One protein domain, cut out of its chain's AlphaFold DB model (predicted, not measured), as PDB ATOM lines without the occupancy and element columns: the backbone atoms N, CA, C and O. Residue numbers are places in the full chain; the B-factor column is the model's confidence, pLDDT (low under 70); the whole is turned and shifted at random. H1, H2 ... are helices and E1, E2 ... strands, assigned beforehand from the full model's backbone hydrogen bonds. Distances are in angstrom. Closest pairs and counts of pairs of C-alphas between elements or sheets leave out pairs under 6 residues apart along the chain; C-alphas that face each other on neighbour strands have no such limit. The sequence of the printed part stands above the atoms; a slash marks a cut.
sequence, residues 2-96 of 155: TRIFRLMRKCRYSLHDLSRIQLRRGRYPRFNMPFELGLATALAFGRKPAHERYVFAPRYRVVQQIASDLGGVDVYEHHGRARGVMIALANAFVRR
ATOM      1  N   THR A   2     192.412 197.128 182.526       86.50
ATOM      2  CA  THR A   2     193.341 198.152 183.058       86.50
ATOM      3  C   THR A   2     193.664 199.295 182.088       86.50
ATOM      4  O   THR A   2     193.787 200.447 182.496       86.50
ATOM      5  N   ARG A   3     193.760 199.000 180.783       91.81
ATOM      6  CA  ARG A   3     194.062 200.006 179.756       91.81
ATOM      7  C   ARG A   3     192.996 201.102 179.664       91.81
ATOM      8  O   ARG A   3     193.371 202.271 179.701       91.81
ATOM      9  N   ILE A   4     191.713 200.745 179.537       88.31
ATOM     10  CA  ILE A   4     190.638 201.732 179.351       88.31
ATOM     11  C   ILE A   4     190.465 202.582 180.608       88.31
ATOM     12  O   ILE A   4     190.476 203.803 180.519       88.31
ATOM     13  N   PHE A   5     190.485 201.958 181.788       90.44
ATOM     14  CA  PHE A   5     190.399 202.679 183.055       90.44
ATOM     15  C   PHE A   5     191.565 203.664 183.247       90.44
ATOM     16  O   PHE A   5     191.360 204.816 183.628       90.44
ATOM     17  N   ARG A   6     192.800 203.257 182.911       91.75
ATOM     18  CA  ARG A   6     193.970 204.150 182.951       91.75
ATOM     19  C   ARG A   6     193.827 205.330 181.990       91.75
ATOM     20  O   ARG A   6     194.233 206.434 182.344       91.75
ATOM     21  N   LEU A   7     193.286 205.109 180.791       92.06
ATOM     22  CA  LEU A   7     193.030 206.182 179.826       92.06
ATOM     23  C   LEU A   7     191.960 207.143 180.349       92.06
ATOM     24  O   LEU A   7     192.211 208.342 180.390       92.06
ATOM     25  N   MET A   8     190.835 206.628 180.849       91.00
ATOM     26  CA  MET A   8     189.769 207.443 181.440       91.00
ATOM     27  C   MET A   8     190.289 208.305 182.593       91.00
ATOM     28  O   MET A   8     190.015 209.498 182.637       91.00
ATOM     29  N   ARG A   9     191.139 207.751 183.470       90.56
ATOM     30  CA  ARG A   9     191.785 208.519 184.550       90.56
ATOM     31  C   ARG A   9     192.729 209.620 184.056       90.56
ATOM     32  O   ARG A   9     192.983 210.558 184.809       90.56
ATOM     33  N   LYS A  10     193.292 209.509 182.855       92.25
ATOM     34  CA  LYS A  10     194.165 210.542 182.270       92.25
ATOM     35  C   LYS A  10     193.383 211.586 181.468       92.25
ATOM     36  O   LYS A  10     193.921 212.655 181.202       92.25
ATOM     37  N   CYS A  11     192.134 211.301 181.109       91.44
ATOM     38  CA  CYS A  11     191.266 212.215 180.383       91.44
ATOM     39  C   CYS A  11     190.407 213.046 181.343       91.44
ATOM     40  O   CYS A  11     189.882 212.545 182.337       91.44
ATOM     41  N   ARG A  12     190.219 214.327 181.014       90.31
ATOM     42  CA  ARG A  12     189.257 215.192 181.714       90.31
ATOM     43  C   ARG A  12     187.808 214.863 181.346       90.31
ATOM     44  O   ARG A  12     186.935 214.983 182.194       90.31
ATOM     45  N   TYR A  13     187.594 214.447 180.100       91.94
ATOM     46  CA  TYR A  13     186.279 214.254 179.505       91.94
ATOM     47  C   TYR A  13     186.091 212.816 179.025       91.94
ATOM     48  O   TYR A  13     187.036 212.219 178.494       91.94
ATOM     49  N   SER A  14     184.867 212.306 179.117       92.88
ATOM     50  CA  SER A  14     184.415 211.120 178.393       92.88
ATOM     51  C   SER A  14     183.085 211.381 177.685       92.88
ATOM     52  O   SER A  14     182.225 212.112 178.173       92.88
ATOM     53  N   LEU A  15     182.926 210.805 176.494       94.06
ATOM     54  CA  LEU A  15     181.702 210.898 175.705       94.06
ATOM     55  C   LEU A  15     181.183 209.490 175.465       94.06
ATOM     56  O   LEU A  15     181.906 208.652 174.922       94.06
ATOM     57  N   HIS A  16     179.936 209.243 175.844       93.25
ATOM     58  CA  HIS A  16     179.322 207.928 175.745       93.25
ATOM     59  C   HIS A  16     178.050 207.998 174.912       93.25
ATOM     60  O   HIS A  16     177.076 208.626 175.309       93.25
ATOM     61  N   ASP A  17     178.061 207.332 173.762       92.62
ATOM     62  CA  ASP A  17     176.894 207.183 172.901       92.62
ATOM     63  C   ASP A  17     176.158 205.867 173.199       92.62
ATOM     64  O   ASP A  17     176.723 204.774 173.087       92.62
ATOM     65  N   LEU A  18     174.889 205.981 173.591       90.81
ATOM     66  CA  LEU A  18     174.021 204.863 173.968       90.81
ATOM     67  C   LEU A  18     173.101 204.414 172.816       90.81
ATOM     68  O   LEU A  18     172.169 203.639 173.025       90.81
ATOM     69  N   SER A  19     173.355 204.846 171.573       86.50
ATOM     70  CA  SER A  19     172.473 204.554 170.430       86.50
ATOM     71  C   SER A  19     172.439 203.081 170.008       86.50
ATOM     72  O   SER A  19     171.483 202.650 169.358       86.50
ATOM     73  N   ARG A  20     173.472 202.297 170.356       82.81
ATOM     74  CA  ARG A  20     173.686 200.922 169.856       82.81
ATOM     75  C   ARG A  20     173.468 199.816 170.891       82.81
ATOM     76  O   ARG A  20     173.983 198.710 170.723       82.81
ATOM     77  N   ILE A  21     172.667 200.080 171.918       84.12
ATOM     78  CA  ILE A  21     172.228 199.068 172.891       84.12
ATOM     79  C   ILE A  21     170.935 198.451 172.363       84.12
ATOM     80  O   ILE A  21     169.835 198.744 172.813       84.12
ATOM     81  N   GLN A  22     171.075 197.664 171.300       81.50
ATOM     82  CA  GLN A  22     169.949 197.072 170.586       81.50
ATOM     83  C   GLN A  22     170.111 195.559 170.546       81.50
ATOM     84  O   GLN A  22     171.188 195.046 170.223       81.50
ATOM     85  N   LEU A  23     169.022 194.854 170.840       82.62
ATOM     86  CA  LEU A  23     168.909 193.428 170.568       82.62
ATOM     87  C   LEU A  23     168.963 193.213 169.056       82.62
ATOM     88  O   LEU A  23     168.261 193.871 168.287       82.62
ATOM     89  N   ARG A  24     169.810 192.283 168.618       82.94
ATOM     90  CA  ARG A  24     169.829 191.809 167.231       82.94
ATOM     91  C   ARG A  24     169.490 190.326 167.252       82.94
ATOM     92  O   ARG A  24     169.902 189.623 168.170       82.94
ATOM     93  N   ARG A  25     168.737 189.842 166.259       88.38
ATOM     94  CA  ARG A  25     168.357 188.420 166.176       88.38
ATOM     95  C   ARG A  25     169.598 187.532 166.331       88.38
ATOM     96  O   ARG A  25     170.578 187.714 165.608       88.38
ATOM     97  N   GLY A  26     169.555 186.629 167.310       84.75
ATOM     98  CA  GLY A  26     170.642 185.697 167.618       84.75
ATOM     99  C   GLY A  26     171.923 186.329 168.180       84.75
ATOM    100  O   GLY A  26     172.966 185.684 168.138       84.75
ATOM    101  N   ARG A  27     171.906 187.587 168.655       85.69
ATOM    102  CA  ARG A  27     173.090 188.243 169.240       85.69
ATOM    103  C   ARG A  27     172.740 189.100 170.453       85.69
ATOM    104  O   ARG A  27     171.833 189.930 170.402       85.69
ATOM    105  N   TYR A  28     173.548 188.976 171.502       85.81
ATOM    106  CA  TYR A  28     173.477 189.864 172.657       85.81
ATOM    107  C   TYR A  28     173.879 191.306 172.287       85.81
ATOM    108  O   TYR A  28     174.767 191.504 171.443       85.81
ATOM    109  N   PRO A  29     173.263 192.327 172.910       85.81
ATOM    110  CA  PRO A  29     173.707 193.710 172.786       85.81
ATOM    111  C   PRO A  29     175.163 193.871 173.239       85.81
ATOM    112  O   PRO A  29     175.604 193.246 174.203       85.81
ATOM    113  N   ARG A  30     175.922 194.755 172.581       85.50
ATOM    114  CA  ARG A  30     177.250 195.135 173.084       85.50
ATOM    115  C   ARG A  30     177.083 196.055 174.287       85.50
ATOM    116  O   ARG A  30     176.560 197.155 174.143       85.50
ATOM    117  N   PHE A  31     177.584 195.626 175.440       87.56
ATOM    118  CA  PHE A  31     177.424 196.355 176.701       87.56
ATOM    119  C   PHE A  31     178.624 197.237 177.080       87.56
ATOM    120  O   PHE A  31     178.650 197.832 178.153       87.56
ATOM    121  N   ASN A  32     179.613 197.367 176.188       89.38
ATOM    122  CA  ASN A  32     180.822 198.148 176.461       89.38
ATOM    123  C   ASN A  32     180.510 199.621 176.763       89.38
ATOM    124  O   ASN A  32     181.063 200.168 177.707       89.38
ATOM    125  N   MET A  33     179.606 200.251 175.999       90.69
ATOM    126  CA  MET A  33     179.280 201.672 176.186       90.69
ATOM    127  C   MET A  33     178.590 201.949 177.537       90.69
ATOM    128  O   MET A  33     179.077 202.828 178.249       90.69
ATOM    129  N   PRO A  34     177.541 201.199 177.948       89.88
ATOM    130  CA  PRO A  34     176.998 201.280 179.310       89.88
ATOM    131  C   PRO A  34     178.033 201.034 180.402       89.88
ATOM    132  O   PRO A  34     178.101 201.782 181.373       89.88
ATOM    133  N   PHE A  35     178.863 200.004 180.233       90.75
ATOM    134  CA  PHE A  35     179.871 199.646 181.222       90.75
ATOM    135  C   PHE A  35     180.904 200.769 181.418       90.75
ATOM    136  O   PHE A  35     181.172 201.187 182.546       90.75
ATOM    137  N   GLU A  36     181.450 201.312 180.326       92.81
ATOM    138  CA  GLU A  36     182.388 202.435 180.377       92.81
ATOM    139  C   GLU A  36     181.732 203.708 180.936       92.81
ATOM    140  O   GLU A  36     182.376 204.437 181.690       92.81
ATOM    141  N   LEU A  37     180.450 203.960 180.643       91.81
ATOM    142  CA  LEU A  37     179.698 205.069 181.239       91.81
ATOM    143  C   LEU A  37     179.539 204.904 182.760       91.81
ATOM    144  O   LEU A  37     179.667 205.884 183.497       91.81
ATOM    145  N   GLY A  38     179.312 203.681 183.249       90.75
ATOM    146  CA  GLY A  38     179.282 203.381 184.683       90.75
ATOM    147  C   GLY A  38     180.611 203.720 185.366       90.75
ATOM    148  O   GLY A  38     180.636 204.427 186.373       90.75
ATOM    149  N   LEU A  39     181.735 203.321 184.759       91.88
ATOM    150  CA  LEU A  39     183.071 203.681 185.251       91.88
ATOM    151  C   LEU A  39     183.316 205.198 185.226       91.88
ATOM    152  O   LEU A  39     183.875 205.745 186.177       91.88
ATOM    153  N   ALA A  40     182.893 205.893 184.166       92.50
ATOM    154  CA  ALA A  40     183.008 207.349 184.069       92.50
ATOM    155  C   ALA A  40     182.172 208.055 185.143       92.50
ATOM    156  O   ALA A  40     182.611 209.047 185.720       92.50
ATOM    157  N   THR A  41     180.989 207.518 185.442       90.25
ATOM    158  CA  THR A  41     180.096 208.012 186.496       90.25
ATOM    159  C   THR A  41     180.737 207.865 187.874       90.25
ATOM    160  O   THR A  41     180.792 208.840 188.620       90.25
ATOM    161  N   ALA A  42     181.332 206.708 188.180       90.56
ATOM    162  CA  ALA A  42     182.082 206.516 189.422       90.56
ATOM    163  C   ALA A  42     183.273 207.491 189.543       90.56
ATOM    164  O   ALA A  42     183.493 208.091 190.595       90.56
ATOM    165  N   LEU A  43     184.017 207.708 188.450       91.31
ATOM    166  CA  LEU A  43     185.115 208.681 188.412       91.31
ATOM    167  C   LEU A  43     184.642 210.131 188.587       91.31
ATOM    168  O   LEU A  43     185.393 210.943 189.126       91.31
ATOM    169  N   ALA A  44     183.432 210.469 188.137       89.12
ATOM    170  CA  ALA A  44     182.868 211.806 188.290       89.12
ATOM    171  C   ALA A  44     182.558 212.138 189.758       89.12
ATOM    172  O   ALA A  44     182.799 213.264 190.184       89.12
ATOM    173  N   PHE A  45     182.089 211.159 190.540       86.12
ATOM    174  CA  PHE A  45     181.794 211.343 191.966       86.12
ATOM    175  C   PHE A  45     183.044 211.300 192.856       86.12
ATOM    176  O   PHE A  45     183.122 212.017 193.850       86.12
ATOM    177  N   GLY A  46     184.037 210.474 192.509       80.62
ATOM    178  CA  GLY A  46     185.179 210.186 193.384       80.62
ATOM    179  C   GLY A  46     186.431 211.047 193.183       80.62
ATOM    180  O   GLY A  46     187.471 210.716 193.753       80.62
ATOM    181  N   ARG A  47     186.412 212.092 192.339       78.31
ATOM    182  CA  ARG A  47     187.647 212.788 191.923       78.31
ATOM    183  C   ARG A  47     187.568 214.312 191.953       78.31
ATOM    184  O   ARG A  47     186.531 214.899 191.669       78.31
ATOM    185  N   LYS A  48     188.719 214.951 192.215       76.62
ATOM    186  CA  LYS A  48     188.942 216.398 192.063       76.62
ATOM    187  C   LYS A  48     190.177 216.668 191.170       76.62
ATOM    188  O   LYS A  48     191.229 216.090 191.438       76.62
ATOM    189  N   PRO A  49     190.077 217.502 190.111       80.81
ATOM    190  CA  PRO A  49     188.821 217.962 189.519       80.81
ATOM    191  C   PRO A  49     187.985 216.768 189.037       80.81
ATOM    192  O   PRO A  49     188.535 215.703 188.719       80.81
ATOM    193  N   ALA A  50     186.665 216.946 189.042       84.06
ATOM    194  CA  ALA A  50     185.724 215.909 188.647       84.06
ATOM    195  C   ALA A  50     185.967 215.488 187.192       84.06
ATOM    196  O   ALA A  50     186.297 216.311 186.335       84.06
ATOM    197  N   HIS A  51     185.830 214.190 186.924       91.31
ATOM    198  CA  HIS A  51     185.795 213.686 185.558       91.31
ATOM    199  C   HIS A  51     184.451 214.071 184.929       91.31
ATOM    200  O   HIS A  51     183.395 213.727 185.458       91.31
ATOM    201  N   GLU A  52     184.486 214.802 183.820       91.12
ATOM    202  CA  GLU A  52     183.285 215.276 183.137       91.12
ATOM    203  C   GLU A  52     182.824 214.218 182.128       91.12
ATOM    204  O   GLU A  52     183.605 213.759 181.291       91.12
ATOM    205  N   ARG A  53     181.552 213.819 182.199       92.12
ATOM    206  CA  ARG A  53     180.969 212.793 181.325       92.12
ATOM    207  C   ARG A  53     179.787 213.363 180.554       92.12
ATOM    208  O   ARG A  53     178.943 214.032 181.140       92.12
ATOM    209  N   TYR A  54     179.707 213.043 179.269       93.38
ATOM    210  CA  TYR A  54     178.614 213.457 178.392       93.38
ATOM    211  C   TYR A  54     177.929 212.234 177.795       93.38
ATOM    212  O   TYR A  54     178.596 211.336 177.269       93.38
ATOM    213  N   VAL A  55     176.600 212.203 177.865       93.88
ATOM    214  CA  VAL A  55     175.787 211.085 177.379       93.88
ATOM    215  C   VAL A  55     175.076 211.499 176.100       93.88
ATOM    216  O   VAL A  55     174.363 212.493 176.078       93.88
ATOM    217  N   PHE A  56     175.255 210.726 175.037       94.81
ATOM    218  CA  PHE A  56     174.638 210.943 173.732       94.81
ATOM    219  C   PHE A  56     173.645 209.822 173.443       94.81
ATOM    220  O   PHE A  56     173.890 208.654 173.758       94.81
ATOM    221  N   ALA A  57     172.518 210.168 172.829       93.62
ATOM    222  CA  ALA A  57     171.515 209.190 172.423       93.62
ATOM    223  C   ALA A  57     170.700 209.690 171.225       93.62
ATOM    224  O   ALA A  57     170.592 210.898 171.001       93.62
ATOM    225  N   PRO A  58     170.066 208.800 170.442       93.38
ATOM    226  CA  PRO A  58     169.227 209.239 169.336       93.38
ATOM    227  C   PRO A  58     167.963 209.935 169.857       93.38
ATOM    228  O   PRO A  58     167.459 210.840 169.202       93.38
ATOM    229  N   ARG A  59     167.459 209.521 171.021       91.12
ATOM    230  CA  ARG A  59     166.341 210.137 171.743       91.12
ATOM    231  C   ARG A  59     166.569 209.936 173.237       91.12
ATOM    232  O   ARG A  59     167.017 208.857 173.626       91.12
ATOM    233  N   TYR A  60     166.184 210.899 174.059       86.75
ATOM    234  CA  TYR A  60     166.269 210.846 175.518       86.75
ATOM    235  C   TYR A  60     165.552 209.622 176.089       86.75
ATOM    236  O   TYR A  60     166.094 208.925 176.944       86.75
ATOM    237  N   ARG A  61     164.388 209.275 175.522       85.75
ATOM    238  CA  ARG A  61     163.608 208.091 175.919       85.75
ATOM    239  C   ARG A  61     164.423 206.790 175.886       85.75
ATOM    240  O   ARG A  61     164.162 205.911 176.694       85.75
ATOM    241  N   VAL A  62     165.414 206.663 174.995       83.75
ATOM    242  CA  VAL A  62     166.293 205.479 174.962       83.75
ATOM    243  C   VAL A  62     167.086 205.364 176.260       83.75
ATOM    244  O   VAL A  62     167.164 204.279 176.819       83.75
ATOM    245  N   VAL A  63     167.626 206.476 176.764       85.44
ATOM    246  CA  VAL A  63     168.378 206.502 178.027       85.44
ATOM    247  C   VAL A  63     167.454 206.201 179.200       85.44
ATOM    248  O   VAL A  63     167.793 205.362 180.025       85.44
ATOM    249  N   GLN A  64     166.252 206.787 179.225       83.94
ATOM    250  CA  GLN A  64     165.268 206.499 180.276       83.94
ATOM    251  C   GLN A  64     164.892 205.013 180.356       83.94
ATOM    252  O   GLN A  64     164.706 204.492 181.448       83.94
ATOM    253  N   GLN A  65     164.787 204.327 179.215       83.31
ATOM    254  CA  GLN A  65     164.418 202.908 179.166       83.31
ATOM    255  C   GLN A  65     165.520 201.966 179.656       83.31
ATOM    256  O   GLN A  65     165.216 200.885 180.149       83.31
ATOM    257  N   ILE A  66     166.789 202.338 179.479       80.25
ATOM    258  CA  ILE A  66     167.931 201.445 179.746       80.25
ATOM    259  C   ILE A  66     168.730 201.837 180.990       80.25
ATOM    260  O   ILE A  66     169.558 201.057 181.451       80.25
ATOM    261  N   ALA A  67     168.536 203.058 181.482       78.31
ATOM    262  CA  ALA A  67     169.285 203.641 182.579       78.31
ATOM    263  C   ALA A  67     168.498 204.800 183.215       78.31
ATOM    264  O   ALA A  67     168.942 205.946 183.209       78.31
ATOM    265  N   SER A  68     167.310 204.520 183.755       77.31
ATOM    266  CA  SER A  68     166.465 205.520 184.430       77.31
ATOM    267  C   SER A  68     167.190 206.257 185.560       77.31
ATOM    268  O   SER A  68     166.992 207.458 185.734       77.31
ATOM    269  N   ASP A  69     168.086 205.564 186.265       79.50
ATOM    270  CA  ASP A  69     168.844 206.102 187.405       79.50
ATOM    271  C   ASP A  69     169.975 207.052 186.986       79.50
ATOM    272  O   ASP A  69     170.560 207.741 187.817       79.50
ATOM    273  N   LEU A  70     170.266 207.147 185.682       71.06
ATOM    274  CA  LEU A  70     171.071 208.239 185.127       71.06
ATOM    275  C   LEU A  70     170.309 209.583 185.127       71.06
ATOM    276  O   LEU A  70     170.850 210.583 184.649       71.06
ATOM    277  N   GLY A  71     169.083 209.622 185.670       55.78
ATOM    278  CA  GLY A  71     168.298 210.829 185.914       55.78
ATOM    279  C   GLY A  71     169.115 211.895 186.646       55.78
ATOM    280  O   GLY A  71     169.571 211.692 187.767       55.78
ATOM    281  N   GLY A  72     169.342 213.025 185.975       65.12
ATOM    282  CA  GLY A  72     170.216 214.110 186.438       65.12
ATOM    283  C   GLY A  72     171.457 214.338 185.568       65.12
ATOM    284  O   GLY A  72     172.162 215.322 185.772       65.12
ATOM    285  N   VAL A  73     171.728 213.471 184.586       74.44
ATOM    286  CA  VAL A  73     172.726 213.727 183.534       74.44
ATOM    287  C   VAL A  73     172.032 214.213 182.267       74.44
ATOM    288  O   VAL A  73     171.182 213.511 181.719       74.44
ATOM    289  N   ASP A  74     172.440 215.382 181.771       86.44
ATOM    290  CA  ASP A  74     171.960 215.907 180.494       86.44
ATOM    291  C   ASP A  74     172.293 214.940 179.351       86.44
ATOM    292  O   ASP A  74     173.453 214.575 179.118       86.44
ATOM    293  N   VAL A  75     171.255 214.533 178.620       91.06
ATOM    294  CA  VAL A  75     171.390 213.686 177.435       91.06
ATOM    295  C   VAL A  75     171.410 214.562 176.192       91.06
ATOM    296  O   VAL A  75     170.449 215.255 175.868       91.06
ATOM    297  N   TYR A  76     172.498 214.461 175.442       94.00
ATOM    298  CA  TYR A  76     172.686 215.154 174.182       94.00
ATOM    299  C   TYR A  76     172.044 214.350 173.049       94.00
ATOM    300  O   TYR A  76     172.610 213.380 172.528       94.00
ATOM    301  N   GLU A  77     170.830 214.745 172.671       94.25
ATOM    302  CA  GLU A  77     170.097 214.093 171.592       94.25
ATOM    303  C   GLU A  77     170.704 214.380 170.213       94.25
ATOM    304  O   GLU A  77     170.920 215.528 169.825       94.25
ATOM    305  N   HIS A  78     170.924 213.325 169.426       94.94
ATOM    306  CA  HIS A  78     171.448 213.435 168.061       94.94
ATOM    307  C   HIS A  78     170.492 212.901 166.977       94.94
ATOM    308  O   HIS A  78     170.843 212.888 165.791       94.94
ATOM    309  N   HIS A  79     169.298 212.421 167.348       94.19
ATOM    310  CA  HIS A  79     168.246 211.951 166.429       94.19
ATOM    311  C   HIS A  79     168.691 210.896 165.404       94.19
ATOM    312  O   HIS A  79     168.123 210.796 164.318       94.19
ATOM    313  N   GLY A  80     169.741 210.127 165.711       92.94
ATOM    314  CA  GLY A  80     170.299 209.126 164.796       92.94
ATOM    315  C   GLY A  80     170.985 209.703 163.549       92.94
ATOM    316  O   GLY A  80     171.261 208.955 162.615       92.94
ATOM    317  N   ARG A  81     171.272 211.013 163.500       93.31
ATOM    318  CA  ARG A  81     171.864 211.679 162.327       93.31
ATOM    319  C   ARG A  81     173.259 212.215 162.629       93.31
ATOM    320  O   ARG A  81     173.476 212.823 163.670       93.31
ATOM    321  N   ALA A  82     174.177 212.106 161.665       90.69
ATOM    322  CA  ALA A  82     175.532 212.662 161.788       90.69
ATOM    323  C   ALA A  82     175.522 214.172 162.090       90.69
ATOM    324  O   ALA A  82     176.251 214.632 162.962       90.69
ATOM    325  N   ARG A  83     174.639 214.941 161.432       92.44
ATOM    326  CA  ARG A  83     174.435 216.369 161.738       92.44
ATOM    327  C   ARG A  83     174.018 216.587 163.195       92.44
ATOM    328  O   ARG A  83     174.516 217.509 163.825       92.44
ATOM    329  N   GLY A  84     173.131 215.740 163.718       94.44
ATOM    330  CA  GLY A  84     172.703 215.800 165.114       94.44
ATOM    331  C   GLY A  84     173.864 215.561 166.075       94.44
ATOM    332  O   GLY A  84     174.002 216.302 167.036       94.44
ATOM    333  N   VAL A  85     174.760 214.616 165.763       93.75
ATOM    334  CA  VAL A  85     175.965 214.359 166.574       93.75
ATOM    335  C   VAL A  85     176.865 215.594 166.612       93.75
ATOM    336  O   VAL A  85     177.349 215.963 167.675       93.75
ATOM    337  N   MET A  86     177.051 216.279 165.481       92.56
ATOM    338  CA  MET A  86     177.865 217.502 165.428       92.56
ATOM    339  C   MET A  86     177.281 218.641 166.272       92.56
ATOM    340  O   MET A  86     178.025 219.338 166.957       92.56
ATOM    341  N   ILE A  87     175.957 218.812 166.254       91.75
ATOM    342  CA  ILE A  87     175.260 219.810 167.080       91.75
ATOM    343  C   ILE A  87     175.383 219.450 168.563       91.75
ATOM    344  O   ILE A  87     175.771 220.286 169.372       91.75
ATOM    345  N   ALA A  88     175.112 218.192 168.901       93.25
ATOM    346  CA  ALA A  88     175.235 217.657 170.248       93.25
ATOM    347  C   ALA A  88     176.653 217.863 170.814       93.25
ATOM    348  O   ALA A  88     176.809 218.315 171.944       93.25
ATOM    349  N   LEU A  89     177.692 217.611 170.010       91.56
ATOM    350  CA  LEU A  89     179.089 217.852 170.386       91.56
ATOM    351  C   LEU A  89     179.385 219.338 170.627       91.56
ATOM    352  O   LEU A  89     180.079 219.667 171.588       91.56
ATOM    353  N   ALA A  90     178.868 220.231 169.779       89.69
ATOM    354  CA  ALA A  90     179.034 221.673 169.959       89.69
ATOM    355  C   ALA A  90     178.374 222.168 171.260       89.69
ATOM    356  O   ALA A  90     178.934 223.021 171.951       89.69
ATOM    357  N   ASN A  91     177.223 221.592 171.616       88.88
ATOM    358  CA  ASN A  91     176.508 221.899 172.853       88.88
ATOM    359  C   ASN A  91     177.177 221.285 174.092       88.88
ATOM    360  O   ASN A  91     177.113 221.876 175.162       88.88
ATOM    361  N   ALA A  92     177.839 220.131 173.975       89.56
ATOM    362  CA  ALA A  92     178.531 219.500 175.103       89.56
ATOM    363  C   ALA A  92     179.767 220.290 175.559       89.56
ATOM    364  O   ALA A  92     180.131 220.273 176.731       89.56
ATOM    365  N   PHE A  93     180.422 221.004 174.641       86.19
ATOM    366  CA  PHE A  93     181.710 221.647 174.897       86.19
ATOM    367  C   PHE A  93     181.666 223.173 174.950       86.19
ATOM    368  O   PHE A  93     182.656 223.786 174.553       86.19
ATOM    369  N   VAL A  94     180.585 223.775 175.471       80.44
ATOM    370  CA  VAL A  94     180.441 225.241 175.567       80.44
ATOM    371  C   VAL A  94     181.661 225.888 176.238       80.44
ATOM    372  O   VAL A  94     181.952 225.674 177.414       80.44
ATOM    373  N   ARG A  95     182.393 226.702 175.473       75.94
ATOM    374  CA  ARG A  95     183.567 227.479 175.898       75.94
ATOM    375  C   ARG A  95     183.461 228.923 175.414       75.94
ATOM    376  O   ARG A  95     182.837 229.194 174.393       75.94
ATOM    377  N   ARG A  96     184.177 229.837 176.090       64.44
ATOM    378  CA  ARG A  96     184.254 231.272 175.728       64.44
ATOM    379  C   ARG A  96     184.633 231.527 174.260       64.44
ATOM    380  O   ARG A  96     184.243 232.545 173.709       64.44
TER     381      ARG A  96
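AT A GLANCE: This is residues 2 to 96 of the 155 residues of an uncharacterized protein of Acidobacteria bacterium (UniProt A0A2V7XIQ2). A small sheet of three parallel strands makes the core, with helices on both faces: H2 and H3 cover one face, and H4 covers the other. H1 packs on H2 and is not on the sheet, and residues 23 to 28 of the loop between E1 and H2 stick out from the body. The printed part has 95 residues with four named helices and three named strands, in the order H1 E1 H2 E2 H3 E3 H4; the sheet's order is E1 E2 E3, and the class is mixed, helices and strands. The whole is compact, with a radius of gyration of the C-alphas of 13.9 A and spans of 42 by 34 by 23 A.

HOW THE PARTS SIT: In the sheet, E2, residues 52 to 57, is the inner strand between the edge strands E1, residues 13 to 17, and E3, residues 75 to 77. E1 and E2 are parallel at 15 degrees, with N 14 and O 52 at 2.9 A and N 56 and O 16 at 2.8 A, within hydrogen-bond range. E2 and E3 are parallel at 40 degrees, with N 76 and O 55 at 2.8 A. H2, residues 32 to 45, is on the sheet over E1 and E2, at a height over the sheet of 8.8 A; it runs slantwise to the strands, at 34 degrees to E1 on the local plane. The closest C-alphas of E1 and H2 are those of His 16 and Leu 37, 6.2 A apart. H3, residues 60 to 66, is on the same face as H2, yet the two helices are apart; the closest C-alphas of H3 and E3 are those of Tyr 60 and Val 75, 6.2 A apart. H4, residues 82 to 92, is on the opposite face over E2 and E3, at a height of 9.1 A, and runs along the strands, at 25 degrees to E2 on the local plane. The closest C-alphas of E3 and H4 are those of Tyr 76 and Ala 88, 5.3 A apart. These are three layers, helices on both faces of a sheet. E1, H2, E2 and E2, H3, E3 are strand-helix-strand units, two parallel neighbour strands with a helix between, each with a right-handed crossover. H1, residues 2 to 10, only just touches H2, with 3 pairs of C-alphas within 8 A, the closest those of Met 8 and Ala 40 at 7.3 A; H2 touches H1 with residues 39 to 43 alone. In H1, H2, H3 and H4 every O i to N i+4 pair is within hydrogen-bond range.

IN THESE COORDINATES: H1 begins at C-alpha 2, (193.341, 198.152, 183.058), and is 12.4 A long. E1 is 13.5 A, E2 17.0 A and E3 6.0 A long. H2 is 20.4 A long and begins at C-alpha 32, (180.822, 198.148, 176.461). H3 is 10.4 A long; H4, 15.3 A long, ends at C-alpha 92, (178.531, 219.500, 175.103).

THE WHOLE: The two C-alphas farthest apart, those of Gly 26 and Arg 96, are 48.3 A apart. The printed part has no cut. The link from E1 to H2, 14 residues, is long. Mean pLDDT of the printed part is 87.4; residues 71 to 72 and residue 96 are under 70.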